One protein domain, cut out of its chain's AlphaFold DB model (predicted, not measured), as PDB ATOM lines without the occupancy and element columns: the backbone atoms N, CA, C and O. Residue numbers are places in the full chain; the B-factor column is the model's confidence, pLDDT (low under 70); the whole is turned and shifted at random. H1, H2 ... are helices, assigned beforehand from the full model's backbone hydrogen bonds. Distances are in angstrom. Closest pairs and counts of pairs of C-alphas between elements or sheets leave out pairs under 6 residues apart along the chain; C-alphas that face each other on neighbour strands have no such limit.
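What this domain is: This is residues 121 to 179 of the 552 residues of the protein "FAD-binding PCMH-type domain-containing protein" of Blattella germanica (UniProt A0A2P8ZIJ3). The longest helix, H3, and the helix H2 make a helical hairpin, closed at one end by a long looping link, residues 148 to 158; the short helix H1 packs on another side of H2, away from H3. H2 has a helix on each of two sides, H1 and H3, and along the chain each helix runs back the opposite way to the one before. The printed part has 59 residues with three named helices in the order H1, H2, H3, no named strand, and the class is all helix. It is elongated, spanning 39 by 24 by 14 A, and only just loose, close to compact, with a radius of gyration of the C-alphas of 12.8 A.

How they stand to each other: Start with H3, residues 159 to 177, and look from it to H2, residues 134 to 147. The two touch, and their closest C-alphas are those of Leu 141 and Cys 167, 6.1 A apart. H2 touches H3 with residues 141 to 145 alone, and H3 touches H2 with residues 163 to 171 alone. The two run opposite ways at a shallow tilt of 31 degrees and form a helical hairpin. Go on from H2 to H1, residues 121 to 126, which touches it: the closest C-alphas, those of Thr 122 and Leu 144, are 5.6 A apart. H1 and H2 are also a helical hairpin, running opposite ways at a shallow tilt of 12 degrees. H1 and H3 are apart. In H1, H2 and H3 every backbone O i to N i+4 pair is within hydrogen-bond range.

Where its parts are: Find C-alpha 159 at (212.086, 127.042, 171.245); from there H3 runs 27.5 A through its 19 residues to C-alpha 177 at (226.598, 148.138, 181.388). For H2, look at C-alpha 134 at (219.742, 152.363, 169.479), from which 14 residues lead over 19.8 A to C-alpha 147. H1 begins with the printed part, at C-alpha 121 at (227.335, 136.413, 163.781), and its six residues end at Leu 126.

The domain as a whole: The two C-alphas farthest apart are those of Gly 128 and Pro 155, 40.5 A, and you will find each of them in a link. The link from H1 to H2 has 7 residues and is short; the link from H2 to H3 has 11 residues and is long. The C-alphas of Asn 121 and Pro 179, the first and last printed, are 26.3 A apart, and the printed part has no cut. In the B-factor column of this predicted model the mean pLDDT of the printed part is 89.1, with residue 179 alone under 70.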
ATOM      1  N   ASN A 121     227.769 135.435 164.786       89.31
ATOM      2  CA  ASN A 121     227.335 136.413 163.781       89.31
ATOM      3  C   ASN A 121     226.963 137.744 164.440       89.31
ATOM      4  O   ASN A 121     227.297 138.819 163.929       89.31
ATOM      5  N   THR A 122     226.294 137.669 165.589       90.88
ATOM      6  CA  THR A 122     225.952 138.830 166.413       90.88
ATOM      7  C   THR A 122     227.212 139.536 166.921       90.88
ATOM      8  O   THR A 122     227.317 140.761 166.823       90.88
ATOM      9  N   GLU A 123     228.195 138.785 167.408       88.81
ATOM     10  CA  GLU A 123     229.476 139.309 167.895       88.81
ATOM     11  C   GLU A 123     230.287 139.974 166.777       88.81
ATOM     12  O   GLU A 123     230.724 141.119 166.917       88.81
ATOM     13  N   ASN A 124     230.397 139.312 165.624       89.75
ATOM     14  CA  ASN A 124     231.044 139.858 164.433       89.75
ATOM     15  C   ASN A 124     230.386 141.167 163.978       89.75
ATOM     16  O   ASN A 124     231.079 142.115 163.602       89.75
ATOM     17  N   TYR A 125     229.053 141.258 164.044       93.81
ATOM     18  CA  TYR A 125     228.339 142.498 163.743       93.81
ATOM     19  C   TYR A 125     228.680 143.619 164.731       93.81
ATOM     20  O   TYR A 125     228.780 144.771 164.304       93.81
ATOM     21  N   LEU A 126     228.810 143.317 166.024       91.88
ATOM     22  CA  LEU A 126     229.063 144.304 167.079       91.88
ATOM     23  C   LEU A 126     230.504 144.825 167.092       91.88
ATOM     24  O   LEU A 126     230.746 145.907 167.631       91.88
ATOM     25  N   ASN A 127     231.444 144.101 166.483       90.56
ATOM     26  CA  ASN A 127     232.848 144.486 166.460       90.56
ATOM     27  C   ASN A 127     233.045 145.905 165.881       90.56
ATOM     28  O   ASN A 127     232.578 146.233 164.788       90.56
ATOM     29  N   GLY A 128     233.712 146.771 166.651       87.94
ATOM     30  CA  GLY A 128     233.962 148.171 166.296       87.94
ATOM     31  C   GLY A 128     232.742 149.106 166.337       87.94
ATOM     32  O   GLY A 128     232.866 150.259 165.925       87.94
ATOM     33  N   LYS A 129     231.570 148.659 166.817       91.81
ATOM     34  CA  LYS A 129     230.348 149.483 166.909       91.81
ATOM     35  C   LYS A 129     230.040 149.924 168.336       91.81
ATOM     36  O   LYS A 129     230.385 149.263 169.310       91.81
ATOM     37  N   ASN A 130     229.324 151.042 168.461       88.38
ATOM     38  CA  ASN A 130     228.811 151.499 169.748       88.38
ATOM     39  C   ASN A 130     227.552 150.705 170.131       88.38
ATOM     40  O   ASN A 130     226.477 150.948 169.586       88.38
ATOM     41  N   LEU A 131     227.686 149.794 171.096       87.06
ATOM     42  CA  LEU A 131     226.596 148.962 171.620       87.06
ATOM     43  C   LEU A 131     225.432 149.772 172.224       87.06
ATOM     44  O   LEU A 131     224.310 149.276 172.299       87.06
ATOM     45  N   PHE A 132     225.682 151.017 172.638       86.00
ATOM     46  CA  PHE A 132     224.670 151.903 173.218       86.00
ATOM     47  C   PHE A 132     223.918 152.739 172.173       86.00
ATOM     48  O   PHE A 132     223.000 153.477 172.531       86.00
ATOM     49  N   ASP A 133     224.272 152.635 170.888       89.19
ATOM     50  CA  ASP A 133     223.462 153.204 169.813       89.19
ATOM     51  C   ASP A 133     222.193 152.366 169.600       89.19
ATOM     52  O   ASP A 133     222.240 151.144 169.439       89.19
ATOM     53  N   GLN A 134     221.038 153.033 169.567       87.81
ATOM     54  CA  GLN A 134     219.742 152.363 169.479       87.81
ATOM     55  C   GLN A 134     219.594 151.518 168.204       87.81
ATOM     56  O   GLN A 134     219.032 150.424 168.264       87.81
ATOM     57  N   LYS A 135     220.086 151.997 167.054       94.12
ATOM     58  CA  LYS A 135     219.973 151.270 165.780       94.12
ATOM     59  C   LYS A 135     220.914 150.073 165.757       94.12
ATOM     60  O   LYS A 135     220.520 149.008 165.279       94.12
ATOM     61  N   VAL A 136     222.126 150.233 166.292       95.00
ATOM     62  CA  VAL A 136     223.084 149.128 166.452       95.00
ATOM     63  C   VAL A 136     222.484 148.040 167.338       95.00
ATOM     64  O   VAL A 136     222.455 146.884 166.927       95.00
ATOM     65  N   LEU A 137     221.932 148.401 168.500       92.75
ATOM     66  CA  LEU A 137     221.332 147.444 169.432       92.75
ATOM     67  C   LEU A 137     220.115 146.720 168.839       92.75
ATOM     68  O   LEU A 137     220.010 145.503 168.959       92.75
ATOM     69  N   GLN A 138     219.207 147.444 168.174       95.31
ATOM     70  CA  GLN A 138     218.048 146.843 167.500       95.31
ATOM     71  C   GLN A 138     218.473 145.858 166.406       95.31
ATOM     72  O   GLN A 138     217.904 144.774 166.296       95.31
ATOM     73  N   THR A 139     219.496 146.211 165.627       96.44
ATOM     74  CA  THR A 139     220.021 145.329 164.579       96.44
ATOM     75  C   THR A 139     220.707 144.105 165.184       96.44
ATOM     76  O   THR A 139     220.468 142.996 164.719       96.44
ATOM     77  N   ALA A 140     221.502 144.278 166.244       95.75
ATOM     78  CA  ALA A 140     222.146 143.169 166.946       95.75
ATOM     79  C   ALA A 140     221.116 142.193 167.538       95.75
ATOM     80  O   ALA A 140     221.261 140.990 167.374       95.75
ATOM     81  N   LEU A 141     220.039 142.697 168.154       95.94
ATOM     82  CA  LEU A 141     218.940 141.866 168.658       95.94
ATOM     83  C   LEU A 141     218.226 141.095 167.540       95.94
ATOM     84  O   LEU A 141     217.863 139.941 167.742       95.94
ATOM     85  N   HIS A 142     218.040 141.713 166.371       96.50
ATOM     86  CA  HIS A 142     217.442 141.043 165.216       96.50
ATOM     87  C   HIS A 142     218.354 139.944 164.648       96.50
ATOM     88  O   HIS A 142     217.880 138.846 164.370       96.50
ATOM     89  N   ILE A 143     219.660 140.216 164.516       96.06
ATOM     90  CA  ILE A 143     220.649 139.213 164.087       96.06
ATOM     91  C   ILE A 143     220.673 138.052 165.081       96.06
ATOM     92  O   ILE A 143     220.547 136.908 164.656       96.06
ATOM     93  N   LEU A 144     220.732 138.343 166.384       94.44
ATOM     94  CA  LEU A 144     220.704 137.336 167.441       94.44
ATOM     95  C   LEU A 144     219.443 136.472 167.359       94.44
ATOM     96  O   LEU A 144     219.522 135.251 167.414       94.44
ATOM     97  N   GLU A 145     218.268 137.078 167.180       94.44
ATOM     98  CA  GLU A 145     217.021 136.324 167.038       94.44
ATOM     99  C   GLU A 145     217.043 135.373 165.826       94.44
ATOM    100  O   GLU A 145     216.518 134.264 165.919       94.44
ATOM    101  N   MET A 146     217.662 135.777 164.712       93.69
ATOM    102  CA  MET A 146     217.794 134.949 163.504       93.69
ATOM    103  C   MET A 146     218.879 133.877 163.607       93.69
ATOM    104  O   MET A 146     218.722 132.795 163.045       93.69
ATOM    105  N   GLU A 147     219.956 134.157 164.333       93.25
ATOM    106  CA  GLU A 147     221.058 133.230 164.587       93.25
ATOM    107  C   GLU A 147     220.644 132.089 165.533       93.25
ATOM    108  O   GLU A 147     221.079 130.945 165.388       93.25
ATOM    109  N   LEU A 148     219.759 132.375 166.489       90.44
ATOM    110  CA  LEU A 148     219.326 131.416 167.499       90.44
ATOM    111  C   LEU A 148     218.359 130.357 166.946       90.44
ATOM    112  O   LEU A 148     217.180 130.623 166.690       90.44
ATOM    113  N   SER A 149     218.816 129.103 166.927       87.00
ATOM    114  CA  SER A 149     218.012 127.924 166.569       87.00
ATOM    115  C   SER A 149     217.884 126.924 167.735       87.00
ATOM    116  O   SER A 149     218.445 125.825 167.699       87.00
ATOM    117  N   PRO A 150     217.184 127.280 168.833       85.50
ATOM    118  CA  PRO A 150     217.070 126.401 169.988       85.50
ATOM    119  C   PRO A 150     216.171 125.198 169.686       85.50
ATOM    120  O   PRO A 150     215.036 125.346 169.230       85.50
ATOM    121  N   GLN A 151     216.632 124.000 170.037       81.62
ATOM    122  CA  GLN A 151     215.812 122.793 169.950       81.62
ATOM    123  C   GLN A 151     214.767 122.737 171.077       81.62
ATOM    124  O   GLN A 151     215.035 123.072 172.245       81.62
ATOM    125  N   GLN A 152     213.560 122.288 170.729       83.31
ATOM    126  CA  GLN A 152     212.526 121.967 171.704       83.31
ATOM    127  C   GLN A 152     212.749 120.543 172.207       83.31
ATOM    128  O   GLN A 152     212.657 119.583 171.449       83.31
ATOM    129  N   VAL A 153     213.011 120.425 173.505       78.88
ATOM    130  CA  VAL A 153     213.154 119.146 174.202       78.88
ATOM    131  C   VAL A 153     212.128 119.158 175.321       78.88
ATOM    132  O   VAL A 153     212.242 119.963 176.247       78.88
ATOM    133  N   LEU A 154     211.084 118.340 175.193       77.19
ATOM    134  CA  LEU A 154     210.041 118.220 176.210       77.19
ATOM    135  C   LEU A 154     210.589 117.482 177.444       77.19
ATOM    136  O   LEU A 154     211.431 116.601 177.284       77.19
ATOM    137  N   PRO A 155     210.135 117.825 178.664       72.62
ATOM    138  CA  PRO A 155     209.096 118.810 179.002       72.62
ATOM    139  C   PRO A 155     209.616 120.257 179.150       72.62
ATOM    140  O   PRO A 155     208.935 121.103 179.721       72.62
ATOM    141  N   GLY A 156     210.831 120.555 178.680       78.25
ATOM    142  CA  GLY A 156     211.438 121.880 178.788       78.25
ATOM    143  C   GLY A 156     210.710 122.974 177.995       78.25
ATOM    144  O   GLY A 156     209.802 122.723 177.201       78.25
ATOM    145  N   ALA A 157     211.143 124.220 178.203       85.44
ATOM    146  CA  ALA A 157     210.540 125.387 177.564       85.44
ATOM    147  C   ALA A 157     210.577 125.323 176.024       85.44
ATOM    148  O   ALA A 157     211.475 124.716 175.428       85.44
ATOM    149  N   SER A 158     209.621 125.999 175.381       90.12
ATOM    150  CA  SER A 158     209.527 126.058 173.920       90.12
ATOM    151  C   SER A 158     210.752 126.726 173.290       90.12
ATOM    152  O   SER A 158     211.409 127.577 173.899       90.12
ATOM    153  N   SER A 159     211.041 126.378 172.034       90.25
ATOM    154  CA  SER A 159     212.086 127.042 171.245       90.25
ATOM    155  C   SER A 159     211.870 128.554 171.164       90.25
ATOM    156  O   SER A 159     212.819 129.321 171.302       90.25
ATOM    157  N   GLU A 160     210.618 128.994 171.010       92.62
ATOM    158  CA  GLU A 160     210.276 130.417 170.983       92.62
ATOM    159  C   GLU A 160     210.632 131.119 172.299       92.62
ATOM    160  O   GLU A 160     211.270 132.172 172.277       92.62
ATOM    161  N   TYR A 161     210.275 130.525 173.444       92.75
ATOM    162  CA  TYR A 161     210.625 131.076 174.751       92.75
ATOM    163  C   TYR A 161     212.141 131.169 174.925       92.75
ATOM    164  O   TYR A 161     212.645 132.220 175.309       92.75
ATOM    165  N   LYS A 162     212.879 130.095 174.608       90.00
ATOM    166  CA  LYS A 162     214.347 130.066 174.724       90.00
ATOM    167  C   LYS A 162     215.007 131.153 173.870       90.00
ATOM    168  O   LYS A 162     215.900 131.842 174.358       90.00
ATOM    169  N   ARG A 163     214.539 131.341 172.630       91.62
ATOM    170  CA  ARG A 163     215.026 132.387 171.720       91.62
ATOM    171  C   ARG A 163     214.775 133.785 172.288       91.62
ATOM    172  O   ARG A 163     215.709 134.567 172.426       91.62
ATOM    173  N   LYS A 164     213.536 134.076 172.700       93.88
ATOM    174  CA  LYS A 164     213.178 135.368 173.312       93.88
ATOM    175  C   LYS A 164     213.945 135.626 174.610       93.88
ATOM    176  O   LYS A 164     214.366 136.754 174.851       93.88
ATOM    177  N   LEU A 165     214.153 134.592 175.426       92.25
ATOM    178  CA  LEU A 165     214.927 134.680 176.658       92.25
ATOM    179  C   LEU A 165     216.374 135.084 176.370       92.25
ATOM    180  O   LEU A 165     216.873 135.993 177.018       92.25
ATOM    181  N   ALA A 166     217.037 134.470 175.391       90.69
ATOM    182  CA  ALA A 166     218.405 134.835 175.031       90.69
ATOM    183  C   ALA A 166     218.517 136.309 174.595       90.69
ATOM    184  O   ALA A 166     219.363 137.034 175.120       90.69
ATOM    185  N   CYS A 167     217.601 136.790 173.746       93.56
ATOM    186  CA  CYS A 167     217.536 138.209 173.376       93.56
ATOM    187  C   CYS A 167     217.288 139.119 174.592       93.56
ATOM    188  O   CYS A 167     217.937 140.156 174.740       93.56
ATOM    189  N   ALA A 168     216.387 138.726 175.498       93.38
ATOM    190  CA  ALA A 168     216.099 139.478 176.717       93.38
ATOM    191  C   ALA A 168     217.302 139.528 177.675       93.38
ATOM    192  O   ALA A 168     217.557 140.568 178.282       93.38
ATOM    193  N   LEU A 169     218.063 138.437 177.795       90.81
ATOM    194  CA  LEU A 169     219.279 138.376 178.607       90.81
ATOM    195  C   LEU A 169     220.397 139.239 178.006       90.81
ATOM    196  O   LEU A 169     221.053 139.973 178.745       90.81
ATOM    197  N   PHE A 170     220.566 139.237 176.680       90.00
ATOM    198  CA  PHE A 170     221.480 140.161 176.005       90.00
ATOM    199  C   PHE A 170     221.084 141.621 176.267       90.00
ATOM    200  O   PHE A 170     221.904 142.411 176.735       90.00
ATOM    201  N   TYR A 171     219.807 141.968 176.085       91.81
ATOM    202  CA  TYR A 171     219.308 143.317 176.360       91.81
ATOM    203  C   TYR A 171     219.495 143.734 177.829       91.81
ATOM    204  O   TYR A 171     219.977 144.834 178.106       91.81
ATOM    205  N   LYS A 172     219.214 142.833 178.781       91.06
ATOM    206  CA  LYS A 172     219.483 143.030 180.215       91.06
ATOM    207  C   LYS A 172     220.953 143.358 180.486       91.06
ATOM    208  O   LYS A 172     221.249 144.189 181.343       91.06
ATOM    209  N   SER A 173     221.885 142.728 179.775       87.75
ATOM    210  CA  SER A 173     223.320 143.029 179.878       87.75
ATOM    211  C   SER A 173     223.633 144.444 179.439       87.75
ATOM    212  O   SER A 173     224.277 145.174 180.184       87.75
ATOM    213  N   VAL A 174     223.119 144.852 178.279       89.12
ATOM    214  CA  VAL A 174     223.340 146.198 177.739       89.12
ATOM    215  C   VAL A 174     222.825 147.267 178.703       89.12
ATOM    216  O   VAL A 174     223.546 148.215 179.013       89.12
ATOM    217  N   LEU A 175     221.621 147.078 179.256       89.00
ATOM    218  CA  LEU A 175     221.052 147.985 180.260       89.00
ATOM    219  C   LEU A 175     221.912 148.078 181.528       89.00
ATOM    220  O   LEU A 175     222.023 149.140 182.139       89.00
ATOM    221  N   ASN A 176     222.528 146.970 181.932       86.75
ATOM    222  CA  ASN A 176     223.365 146.915 183.123       86.75
ATOM    223  C   ASN A 176     224.744 147.565 182.932       86.75
ATOM    224  O   ASN A 176     225.294 148.078 183.904       86.75
ATOM    225  N   LEU A 177     225.282 147.569 181.707       85.12
ATOM    226  CA  LEU A 177     226.598 148.138 181.388       85.12
ATOM    227  C   LEU A 177     226.614 149.674 181.373       85.12
ATOM    228  O   LEU A 177     227.656 150.272 181.623       85.12
ATOM    229  N   SER A 178     225.477 150.330 181.121       75.12
ATOM    230  CA  SER A 178     225.388 151.797 181.146       75.12
ATOM    231  C   SER A 178     224.160 152.288 181.915       75.12
ATOM    232  O   SER A 178     223.219 152.822 181.335       75.12
ATOM    233  N   PRO A 179     224.142 152.159 183.255       62.69
ATOM    234  CA  PRO A 179     223.019 152.633 184.062       62.69
ATOM    235  C   PRO A 179     222.931 154.172 184.106       62.69
ATOM    236  O   PRO A 179     221.894 154.729 184.474       62.69
TER     237      PRO A 179